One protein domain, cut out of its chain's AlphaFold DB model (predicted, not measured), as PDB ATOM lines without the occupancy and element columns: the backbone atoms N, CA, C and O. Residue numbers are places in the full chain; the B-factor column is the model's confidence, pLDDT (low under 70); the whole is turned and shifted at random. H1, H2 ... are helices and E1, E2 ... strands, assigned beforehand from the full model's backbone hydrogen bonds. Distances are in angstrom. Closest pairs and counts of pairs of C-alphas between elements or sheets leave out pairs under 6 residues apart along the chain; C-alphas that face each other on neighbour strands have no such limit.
ATOM      1  N   ALA A  25      27.176   8.631 -31.739       90.31
ATOM      2  CA  ALA A  25      27.681   8.672 -30.368       90.31
ATOM      3  C   ALA A  25      28.879   9.624 -30.231       90.31
ATOM      4  O   ALA A  25      28.933  10.401 -29.277       90.31
ATOM      5  N   THR A  26      29.802   9.614 -31.199       87.62
ATOM      6  CA  THR A  26      30.936  10.549 -31.239       87.62
ATOM      7  C   THR A  26      30.464  12.002 -31.295       87.62
ATOM      8  O   THR A  26      30.855  12.789 -30.432       87.62
ATOM      9  N   CYS A  27      29.553  12.329 -32.220       88.25
ATOM     10  CA  CYS A  27      28.966  13.665 -32.329       88.25
ATOM     11  C   CYS A  27      28.301  14.097 -31.014       88.25
ATOM     12  O   CYS A  27      28.466  15.229 -30.571       88.25
ATOM     13  N   LEU A  28      27.566  13.198 -30.348       88.06
ATOM     14  CA  LEU A  28      26.895  13.515 -29.086       88.06
ATOM     15  C   LEU A  28      27.892  13.842 -27.967       88.06
ATOM     16  O   LEU A  28      27.709  14.836 -27.265       88.06
ATOM     17  N   ILE A  29      28.948  13.038 -27.809       86.38
ATOM     18  CA  ILE A  29      29.995  13.269 -26.797       86.38
ATOM     19  C   ILE A  29      30.620  14.650 -26.990       86.38
ATOM     20  O   ILE A  29      30.797  15.403 -26.030       86.38
ATOM     21  N   VAL A  30      30.922  14.996 -28.236       83.50
ATOM     22  CA  VAL A  30      31.580  16.252 -28.576       83.50
ATOM     23  C   VAL A  30      30.644  17.449 -28.456       83.50
ATOM     24  O   VAL A  30      31.069  18.478 -27.933       83.50
ATOM     25  N   VAL A  31      29.372  17.327 -28.843       85.75
ATOM     26  CA  VAL A  31      28.349  18.364 -28.619       85.75
ATOM     27  C   VAL A  31      28.216  18.665 -27.127       85.75
ATOM     28  O   VAL A  31      28.248  19.830 -26.725       85.75
ATOM     29  N   VAL A  32      28.123  17.627 -26.289       83.50
ATOM     30  CA  VAL A  32      28.024  17.789 -24.832       83.50
ATOM     31  C   VAL A  32      29.301  18.417 -24.271       83.50
ATOM     32  O   VAL A  32      29.213  19.391 -23.526       83.50
ATOM     33  N   GLY A  33      30.481  17.936 -24.668       79.44
ATOM     34  CA  GLY A  33      31.765  18.486 -24.217       79.44
ATOM     35  C   GLY A  33      32.025  19.925 -24.682       79.44
ATOM     36  O   GLY A  33      32.621  20.716 -23.955       79.44
ATOM     37  N   SER A  34      31.528  20.292 -25.865       77.06
ATOM     38  CA  SER A  34      31.715  21.620 -26.465       77.06
ATOM     39  C   SER A  34      30.671  22.641 -26.015       77.06
ATOM     40  O   SER A  34      30.882  23.830 -26.221       77.06
ATOM     41  N   SER A  35      29.575  22.218 -25.369       68.31
ATOM     42  CA  SER A  35      28.495  23.100 -24.882       68.31
ATOM     43  C   SER A  35      28.959  24.180 -23.891       68.31
ATOM     44  O   SER A  35      28.260  25.165 -23.667       68.31
ATOM     45  N   SER A  36      30.158  24.014 -23.328       66.31
ATOM     46  CA  SER A  36      30.810  24.978 -22.435       66.31
ATOM     47  C   SER A  36      31.752  25.962 -23.152       66.31
ATOM     48  O   SER A  36      32.255  26.887 -22.519       66.31
ATOM     49  N   PHE A  37      32.003  25.789 -24.455       64.12
ATOM     50  CA  PHE A  37      32.944  26.593 -25.243       64.12
ATOM     51  C   PHE A  37      32.225  27.468 -26.278       64.12
ATOM     52  O   PHE A  37      31.201  27.104 -26.844       64.12
ATOM     53  N   SER A  38      32.781  28.648 -26.561       64.81
ATOM     54  CA  SER A  38      32.142  29.675 -27.399       64.81
ATOM     55  C   SER A  38      32.149  29.380 -28.906       64.81
ATOM     56  O   SER A  38      31.457  30.062 -29.666       64.81
ATOM     57  N   ASN A  39      32.911  28.383 -29.368       68.88
ATOM     58  CA  ASN A  39      33.068  28.114 -30.794       68.88
ATOM     59  C   ASN A  39      32.045  27.097 -31.322       68.88
ATOM     60  O   ASN A  39      32.347  25.926 -31.556       68.88
ATOM     61  N   ASN A  40      30.831  27.586 -31.568       78.44
ATOM     62  CA  ASN A  40      29.736  26.797 -32.135       78.44
ATOM     63  C   ASN A  40      30.005  26.316 -33.573       78.44
ATOM     64  O   ASN A  40      29.376  25.365 -34.027       78.44
ATOM     65  N   PHE A  41      30.937  26.940 -34.305       83.62
ATOM     66  CA  PHE A  41      31.163  26.646 -35.724       83.62
ATOM     67  C   PHE A  41      31.638  25.206 -35.972       83.62
ATOM     68  O   PHE A  41      31.165  24.560 -36.903       83.62
ATOM     69  N   ALA A  42      32.523  24.677 -35.121       84.44
ATOM     70  CA  ALA A  42      33.004  23.300 -35.249       84.44
ATOM     71  C   ALA A  42      31.879  22.272 -35.035       84.44
ATOM     72  O   ALA A  42      31.766  21.317 -35.798       84.44
ATOM     73  N   VAL A  43      30.997  22.530 -34.063       86.88
ATOM     74  CA  VAL A  43      29.816  21.697 -33.793       86.88
ATOM     75  C   VAL A  43      28.836  21.743 -34.969       86.88
ATOM     76  O   VAL A  43      28.322  20.709 -35.388       86.88
ATOM     77  N   PHE A  44      28.606  22.924 -35.551       88.31
ATOM     78  CA  PHE A  44      27.771  23.054 -36.749       88.31
ATOM     79  C   PHE A  44      28.327  22.260 -37.937       88.31
ATOM     80  O   PHE A  44      27.556  21.586 -38.619       88.31
ATOM     81  N   LEU A  45      29.641  22.314 -38.182       88.31
ATOM     82  CA  LEU A  45      30.282  21.546 -39.253       88.31
ATOM     83  C   LEU A  45      30.132  20.037 -39.045       88.31
ATOM     84  O   LEU A  45      29.772  19.323 -39.977       88.31
ATOM     85  N   GLU A  46      30.374  19.554 -37.832       88.69
ATOM     86  CA  GLU A  46      30.246  18.139 -37.488       88.69
ATOM     87  C   GLU A  46      28.809  17.630 -37.689       88.69
ATOM     88  O   GLU A  46      28.588  16.626 -38.371       88.69
ATOM     89  N   LEU A  47      27.813  18.370 -37.185       90.12
ATOM     90  CA  LEU A  47      26.400  18.041 -37.387       90.12
ATOM     91  C   LEU A  47      26.013  18.073 -38.867       90.12
ATOM     92  O   LEU A  47      25.245  17.221 -39.309       90.12
ATOM     93  N   PHE A  48      26.550  19.022 -39.636       90.50
ATOM     94  CA  PHE A  48      26.324  19.102 -41.076       90.50
ATOM     95  C   PHE A  48      26.813  17.837 -41.790       90.50
ATOM     96  O   PHE A  48      26.030  17.223 -42.511       90.50
ATOM     97  N   TYR A  49      28.050  17.387 -41.543       89.62
ATOM     98  CA  TYR A  49      28.567  16.140 -42.126       89.62
ATOM     99  C   TYR A  49      27.810  14.902 -41.640       89.62
ATOM    100  O   TYR A  49      27.543  14.001 -42.434       89.62
ATOM    101  N   TYR A  50      27.390  14.877 -40.376       90.19
ATOM    102  CA  TYR A  50      26.582  13.785 -39.841       90.19
ATOM    103  C   TYR A  50      25.222  13.655 -40.547       90.19
ATOM    104  O   TYR A  50      24.780  12.537 -40.813       90.19
ATOM    105  N   GLN A  51      24.576  14.761 -40.944       87.50
ATOM    106  CA  GLN A  51      23.331  14.687 -41.726       87.50
ATOM    107  C   GLN A  51      23.526  13.956 -43.061       87.50
ATOM    108  O   GLN A  51      22.675  13.154 -43.439       87.50
ATOM    109  N   PHE A  52      24.658  14.149 -43.749       84.88
ATOM    110  CA  PHE A  52      24.949  13.413 -44.989       84.88
ATOM    111  C   PHE A  52      25.111  11.905 -44.775       84.88
ATOM    112  O   PHE A  52      24.853  11.138 -45.698       84.88
ATOM    113  N   ILE A  53      25.507  11.477 -43.574       84.88
ATOM    114  CA  ILE A  53      25.631  10.058 -43.214       84.88
ATOM    115  C   ILE A  53      24.252   9.448 -42.906       84.88
ATOM    116  O   ILE A  53      23.991   8.298 -43.247       84.88
ATOM    117  N   VAL A  54      23.352  10.208 -42.276       84.88
ATOM    118  CA  VAL A  54      22.030   9.713 -41.844       84.88
ATOM    119  C   VAL A  54      21.002   9.673 -42.983       84.88
ATOM    120  O   VAL A  54      20.091   8.841 -42.967       84.88
ATOM    121  N   ILE A  55      21.127  10.543 -43.988       77.00
ATOM    122  CA  ILE A  55      20.218  10.580 -45.142       77.00
ATOM    123  C   ILE A  55      20.540   9.393 -46.068       77.00
ATOM    124  O   ILE A  55      21.375   9.503 -46.960       77.00
ATOM    125  N   GLY A  56      19.886   8.245 -45.863       69.69
ATOM    126  CA  GLY A  56      20.191   7.048 -46.660       69.69
ATOM    127  C   GLY A  56      19.050   6.051 -46.831       69.69
ATOM    128  O   GLY A  56      18.706   5.714 -47.958       69.69
ATOM    129  N   ALA A  57      18.424   5.591 -45.749       75.19
ATOM    130  CA  ALA A  57      17.515   4.450 -45.855       75.19
ATOM    131  C   ALA A  57      16.086   4.847 -46.265       75.19
ATOM    132  O   ALA A  57      15.429   5.669 -45.617       75.19
ATOM    133  N   ARG A  58      15.572   4.209 -47.318       76.44
ATOM    134  CA  ARG A  58      14.157   4.221 -47.697       76.44
ATOM    135  C   ARG A  58      13.550   2.854 -47.399       76.44
ATOM    136  O   ARG A  58      14.122   1.809 -47.723       76.44
ATOM    137  N   PHE A  59      12.365   2.871 -46.802       79.06
ATOM    138  CA  PHE A  59      11.611   1.669 -46.458       79.06
ATOM    139  C   PHE A  59      10.299   1.627 -47.235       79.06
ATOM    140  O   PHE A  59       9.676   2.661 -47.468       79.06
ATOM    141  N   ASP A  60       9.902   0.421 -47.623       84.81
ATOM    142  CA  ASP A  60       8.573   0.117 -48.144       84.81
ATOM    143  C   ASP A  60       7.513   0.203 -47.030       84.81
ATOM    144  O   ASP A  60       7.835   0.078 -45.845       84.81
ATOM    145  N   GLU A  61       6.233   0.284 -47.398       82.81
ATOM    146  CA  GLU A  61       5.090   0.253 -46.467       82.81
ATOM    147  C   GLU A  61       5.060  -1.030 -45.614       82.81
ATOM    148  O   GLU A  61       4.501  -1.061 -44.519       82.81
ATOM    149  N   ARG A  62       5.712  -2.098 -46.093       79.12
ATOM    150  CA  ARG A  62       5.879  -3.383 -45.396       79.12
ATOM    151  C   ARG A  62       7.137  -3.464 -44.520       79.12
ATOM    152  O   ARG A  62       7.468  -4.548 -44.045       79.12
ATOM    153  N   GLY A  63       7.875  -2.364 -44.350       78.88
ATOM    154  CA  GLY A  63       9.103  -2.303 -43.545       78.88
ATOM    155  C   GLY A  63      10.321  -2.981 -44.184       78.88
ATOM    156  O   GLY A  63      11.293  -3.288 -43.497       78.88
ATOM    157  N   ARG A  64      10.282  -3.251 -45.495       77.94
ATOM    158  CA  ARG A  64      11.420  -3.803 -46.248       77.94
ATOM    159  C   ARG A  64      12.316  -2.667 -46.735       77.94
ATOM    160  O   ARG A  64      11.809  -1.636 -47.160       77.94
ATOM    161  N   VAL A  65      13.633  -2.862 -46.693       79.31
ATOM    162  CA  VAL A  65      14.602  -1.900 -47.241       79.31
ATOM    163  C   VAL A  65      14.454  -1.886 -48.763       79.31
ATOM    164  O   VAL A  65      14.726  -2.900 -49.407       79.31
ATOM    165  N   ILE A  66      13.978  -0.772 -49.322       80.56
ATOM    166  CA  ILE A  66      13.887  -0.561 -50.779       80.56
ATOM    167  C   ILE A  66      15.173   0.049 -51.326       80.56
ATOM    168  O   ILE A  66      15.581  -0.280 -52.434       80.56
ATOM    169  N   ASP A  67      15.817   0.888 -50.521       82.25
ATOM    170  CA  ASP A  67      17.105   1.496 -50.813       82.25
ATOM    171  C   ASP A  67      17.834   1.719 -49.485       82.25
ATOM    172  O   ASP A  67      17.295   2.354 -48.575       82.25
ATOM    173  N   ALA A  68      19.026   1.144 -49.340       76.62
ATOM    174  CA  ALA A  68      19.869   1.338 -48.163       76.62
ATOM    175  C   ALA A  68      20.574   2.707 -48.160       76.62
ATOM    176  O   ALA A  68      21.155   3.093 -47.140       76.62
ATOM    177  N   GLY A  69      20.495   3.439 -49.275       83.00
ATOM    178  CA  GLY A  69      21.157   4.710 -49.489       83.00
ATOM    179  C   GLY A  69      22.602   4.543 -49.934       83.00
ATOM    180  O   GLY A  69      23.007   3.521 -50.489       83.00
ATOM    181  N   MET A  70      23.396   5.580 -49.684       81.75
ATOM    182  CA  MET A  70      24.827   5.554 -49.960       81.75
ATOM    183  C   MET A  70      25.525   4.536 -49.050       81.75
ATOM    184  O   MET A  70      25.325   4.548 -47.836       81.75
ATOM    185  N   ASP A  71      26.360   3.672 -49.625       83.88
ATOM    186  CA  ASP A  71      27.232   2.795 -48.845       83.88
ATOM    187  C   ASP A  71      28.279   3.655 -48.124       83.88
ATOM    188  O   ASP A  71      29.094   4.335 -48.753       83.88
ATOM    189  N   LEU A  72      28.214   3.677 -46.793       84.44
ATOM    190  CA  LEU A  72      29.110   4.471 -45.955       84.44
ATOM    191  C   LEU A  72      30.461   3.788 -45.740       84.44
ATOM    192  O   LEU A  72      31.385   4.423 -45.236       84.44
ATOM    193  N   ASN A  73      30.574   2.502 -46.071       82.81
ATOM    194  CA  ASN A  73      31.746   1.671 -45.812       82.81
ATOM    195  C   ASN A  73      32.519   1.306 -47.081       82.81
ATOM    196  O   ASN A  73      33.506   0.571 -47.008       82.81
ATOM    197  N   ASP A  74      32.118   1.844 -48.233       82.94
ATOM    198  CA  ASP A  74      32.910   1.784 -49.453       82.94
ATOM    199  C   ASP A  74      34.007   2.874 -49.432       82.94
ATOM    200  O   ASP A  74      33.683   4.066 -49.401       82.94
ATOM    201  N   PRO A  75      35.306   2.510 -49.491       76.56
ATOM    202  CA  PRO A  75      36.413   3.471 -49.456       76.56
ATOM    203  C   PRO A  75      36.441   4.443 -50.646       76.56
ATOM    204  O   PRO A  75      37.144   5.452 -50.598       76.56
ATOM    205  N   ALA A  76      35.727   4.150 -51.737       75.06
ATOM    206  CA  ALA A  76      35.605   5.056 -52.878       75.06
ATOM    207  C   ALA A  76      34.377   5.983 -52.791       75.06
ATOM    208  O   ALA A  76      34.262   6.916 -53.594       75.06
ATOM    209  N   ALA A  77      33.462   5.738 -51.849       81.12
ATOM    210  CA  ALA A  77      32.214   6.476 -51.729       81.12
ATOM    211  C   ALA A  77      32.374   7.794 -50.963       81.12
ATOM    212  O   ALA A  77      33.321   8.021 -50.210       81.12
ATOM    213  N   PHE A  78      31.395   8.683 -51.144       81.38
ATOM    214  CA  PHE A  78      31.390   9.986 -50.482       81.38
ATOM    215  C   PHE A  78      31.269   9.879 -48.948       81.38
ATOM    216  O   PHE A  78      31.777  10.742 -48.236       81.38
ATOM    217  N   GLY A  79      30.686   8.785 -48.439       84.25
ATOM    218  CA  GLY A  79      30.545   8.521 -47.005       84.25
ATOM    219  C   GLY A  79      31.871   8.455 -46.240       84.25
ATOM    220  O   GLY A  79      31.922   8.915 -45.100       84.25
ATOM    221  N   GLU A  80      32.955   7.976 -46.859       87.00
ATOM    222  CA  GLU A  80      34.285   7.944 -46.230       87.00
ATOM    223  C   GLU A  80      34.785   9.360 -45.911       87.00
ATOM    224  O   GLU A  80      35.194   9.637 -44.788       87.00
ATOM    225  N   TYR A  81      34.631  10.301 -46.848       87.00
ATOM    226  CA  TYR A  81      35.026  11.696 -46.627       87.00
ATOM    227  C   TYR A  81      34.211  12.368 -45.518       87.00
ATOM    228  O   TYR A  81      34.736  13.210 -44.790       87.00
ATOM    229  N   CYS A  82      32.932  12.008 -45.368       89.31
ATOM    230  CA  CYS A  82      32.112  12.500 -44.262       89.31
ATOM    231  C   CYS A  82      32.611  11.967 -42.912       89.31
ATOM    232  O   CYS A  82      32.675  12.730 -41.950       89.31
ATOM    233  N   LYS A  83      33.002  10.688 -42.842       90.25
ATOM    234  CA  LYS A  83      33.598  10.093 -41.634       90.25
ATOM    235  C   LYS A  83      34.928  10.761 -41.285       90.25
ATOM    236  O   LYS A  83      35.119  11.151 -40.134       90.25
ATOM    237  N   ASP A  84      35.795  10.970 -42.274       90.62
ATOM    238  CA  ASP A  84      37.075  11.666 -42.098       90.62
ATOM    239  C   ASP A  84      36.881  13.096 -41.583       90.62
ATOM    240  O   ASP A  84      37.594  13.536 -40.679       90.62
ATOM    241  N   ALA A  85      35.890  13.817 -42.115       90.06
ATOM    242  CA  ALA A  85      35.565  15.163 -41.662       90.06
ATOM    243  C   ALA A  85      35.132  15.181 -40.186       90.06
ATOM    244  O   ALA A  85      35.622  16.026 -39.441       90.06
ATOM    245  N   ILE A  86      34.287  14.236 -39.753       91.25
ATOM    246  CA  ILE A  86      33.849  14.112 -38.350       91.25
ATOM    247  C   ILE A  86      35.031  13.759 -37.434       91.25
ATOM    248  O   ILE A  86      35.221  14.360 -36.378       91.25
ATOM    249  N   ILE A  87      35.886  12.815 -37.832       90.94
ATOM    250  CA  ILE A  87      37.073  12.459 -37.038       90.94
ATOM    251  C   ILE A  87      38.009  13.664 -36.911       90.94
ATOM    252  O   ILE A  87      38.496  13.972 -35.825       90.94
ATOM    253  N   LEU A  88      38.232  14.400 -37.996       91.00
ATOM    254  CA  LEU A  88      39.091  15.575 -37.957       91.00
ATOM    255  C   LEU A  88      38.504  16.694 -37.085       91.00
ATOM    256  O   LEU A  88      39.252  17.329 -36.336       91.00
ATOM    257  N   THR A  89      37.188  16.932 -37.142       89.31
ATOM    258  CA  THR A  89      36.531  17.942 -36.296       89.31
ATOM    259  C   THR A  89      36.622  17.580 -34.823       89.31
ATOM    260  O   THR A  89      37.022  18.425 -34.022       89.31
ATOM    261  N   THR A  90      36.362  16.317 -34.481       89.00
ATOM    262  CA  THR A  90      36.410  15.827 -33.094       89.00
ATOM    263  C   THR A  90      37.815  15.960 -32.501       89.00
ATOM    264  O   THR A  90      37.974  16.478 -31.395       89.00
ATOM    265  N   ILE A  91      38.861  15.602 -33.257       89.12
ATOM    266  CA  ILE A  91      40.259  15.808 -32.851       89.12
ATOM    267  C   ILE A  91      40.551  17.300 -32.657       89.12
ATOM    268  O   ILE A  91      41.132  17.687 -31.641       89.12
ATOM    269  N   ALA A  92      40.124  18.154 -33.593       88.94
ATOM    270  CA  ALA A  92      40.321  19.596 -33.483       88.94
ATOM    271  C   ALA A  92      39.636  20.176 -32.234       88.94
ATOM    272  O   ALA A  92      40.226  21.026 -31.572       88.94
ATOM    273  N   GLN A  93      38.444  19.697 -31.864       87.00
ATOM    274  CA  GLN A  93      37.732  20.116 -30.649       87.00
ATOM    275  C   GLN A  93      38.426  19.649 -29.366       87.00
ATOM    276  O   GLN A  93      38.543  20.434 -28.430       87.00
ATOM    277  N   ILE A  94      38.944  18.417 -29.325       86.62
ATOM    278  CA  ILE A  94      39.701  17.917 -28.165       86.62
ATOM    279  C   ILE A  94      40.974  18.748 -27.959       86.62
ATOM    280  O   ILE A  94      41.274  19.157 -26.840       86.62
ATOM    281  N   ILE A  95      41.713  19.048 -29.031       87.69
ATOM    282  CA  ILE A  95      42.925  19.879 -28.949       87.69
ATOM    283  C   ILE A  95      42.558  21.339 -28.624       87.69
ATOM    284  O   ILE A  95      43.292  22.014 -27.897       87.69
ATOM    285  N   ALA A  96      41.402  21.819 -29.095       85.25
ATOM    286  CA  ALA A  96      40.915  23.165 -28.807       85.25
ATOM    287  C   ALA A  96      40.662  23.424 -27.316       85.25
ATOM    288  O   ALA A  96      40.745  24.577 -26.898       85.25
ATOM    289  N   LEU A  97      40.448  22.375 -26.507       81.06
ATOM    290  CA  LEU A  97      40.394  22.490 -25.044       81.06
ATOM    291  C   LEU A  97      41.686  23.082 -24.459       81.06
ATOM    292  O   LEU A  97      41.642  23.763 -23.438       81.06
ATOM    293  N   TYR A  98      42.828  22.837 -25.108       85.38
ATOM    294  CA  TYR A  98      44.129  23.367 -24.701       85.38
ATOM    295  C   TYR A  98      44.496  24.657 -25.440       85.38
ATOM    296  O   TYR A  98      45.133  25.537 -24.862       85.38
ATOM    297  N   SER A  99      44.140  24.775 -26.725       84.06
ATOM    298  CA  SER A  99      44.501  25.939 -27.539       84.06
ATOM    299  C   SER A  99      43.498  26.224 -28.652       84.06
ATOM    300  O   SER A  99      43.321  25.424 -29.566       84.06
ATOM    301  N   THR A 100      42.932  27.433 -28.666       81.62
ATOM    302  CA  THR A 100      41.986  27.888 -29.700       81.62
ATOM    303  C   THR A 100      42.579  27.886 -31.117       81.62
ATOM    304  O   THR A 100      41.839  27.829 -32.096       81.62
ATOM    305  N   TYR A 101      43.908  27.886 -31.271       84.00
ATOM    306  CA  TYR A 101      44.551  27.763 -32.586       84.00
ATOM    307  C   TYR A 101      44.343  26.386 -33.237       84.00
ATOM    308  O   TYR A 101      44.532  26.254 -34.445       84.00
ATOM    309  N   ALA A 102      43.896  25.375 -32.485       83.50
ATOM    310  CA  ALA A 102      43.588  24.046 -33.013       83.50
ATOM    311  C   ALA A 102      42.522  24.067 -34.122       83.50
ATOM    312  O   ALA A 102      42.559  23.236 -35.026       83.50
ATOM    313  N   TYR A 103      41.620  25.055 -34.123       83.62
ATOM    314  CA  TYR A 103      40.620  25.207 -35.182       83.62
ATOM    315  C   TYR A 103      41.228  25.503 -36.560       83.62
ATOM    316  O   TYR A 103      40.562  25.288 -37.568       83.62
ATOM    317  N   LEU A 104      42.502  25.914 -36.639       85.19
ATOM    318  CA  LEU A 104      43.221  26.030 -37.912       85.19
ATOM    319  C   LEU A 104      43.375  24.678 -38.622       85.19
ATOM    320  O   LEU A 104      43.504  24.645 -39.841       85.19
ATOM    321  N   ILE A 105      43.300  23.556 -37.901       85.25
ATOM    322  CA  ILE A 105      43.323  22.216 -38.502       85.25
ATOM    323  C   ILE A 105      42.076  21.982 -39.371       85.25
ATOM    324  O   ILE A 105      42.155  21.295 -40.388       85.25
ATOM    325  N   LEU A 106      40.939  22.615 -39.053       84.62
ATOM    326  CA  LEU A 106      39.705  22.490 -39.841       84.62
ATOM    327  C   LEU A 106      39.838  23.049 -41.263       84.62
ATOM    328  O   LEU A 106      39.093  22.642 -42.152       84.62
ATOM    329  N   LEU A 107      40.815  23.928 -41.510       85.38
ATOM    330  CA  LEU A 107      41.136  24.444 -42.845       85.38
ATOM    331  C   LEU A 107      41.641  23.341 -43.796       85.38
ATOM    332  O   LEU A 107      41.609  23.516 -45.014       85.38
ATOM    333  N   LEU A 108      42.030  22.175 -43.267       86.50
ATOM    334  CA  LEU A 108      42.402  21.005 -44.062       86.50
ATOM    335  C   LEU A 108      41.209  20.410 -44.834       86.50
ATOM    336  O   LEU A 108      41.396  19.868 -45.924       86.50
ATOM    337  N   ILE A 109      39.982  20.553 -44.324       85.06
ATOM    338  CA  ILE A 109      38.765  20.049 -44.982       85.06
ATOM    339  C   ILE A 109      38.551  20.738 -46.346       85.06
ATOM    340  O   ILE A 109      38.551  20.052 -47.370       85.06
TER     341      ILE A 109
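AT A GLANCE: This is residues 25 to 109 of the 150 residues of the protein "Transmembrane protein 208" of Strongylus vulgaris (UniProt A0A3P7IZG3). H1, H2 and H3 make a small up-and-down bundle, each running against the one before; H4 folds back on H3, and a thin arm with E1 reaches away from the helices. The 85 printed residues, mostly helix, run H1, H2, E1, H3, H4. The whole is loose, radius of gyration of the C-alphas 15.4 A, spanning 50 by 27 by 15 A.

HOW THE PARTS SIT: H1, residues 25 to 34, and H2, residues 40 to 54, form a hairpin, closest C-alphas Val 31 and Val 43, 6.3 A. E1, residues 65 to 67, pairs with no named strand. H3, residues 78 to 96, the hub, touches H2 at a shallow tilt of 25 degrees, closest C-alphas Glu 46 and Ile 86, 5.5 A. H4, residues 100 to 109, forms a hairpin with H3, closest C-alphas Ala 96 and Ala 102, 5.1 A. O i to N i+4 pairs are within hydrogen-bond range throughout H1 and H3, 10 of 11 in H2, 0 of 6 in H4; there 7 of 7 O i to N i+3 pairs are.

IN THESE COORDINATES: H1 begins at C-alpha 25 (27.681, 8.672, -30.368); H4 ends at C-alpha 109 (38.765, 20.049, -44.982). H2 measures 21.1 A, H3 27.1 A.

THE WHOLE: The printed part has no cut and no long link. Residues 35 to 39 and 56 are under pLDDT 70.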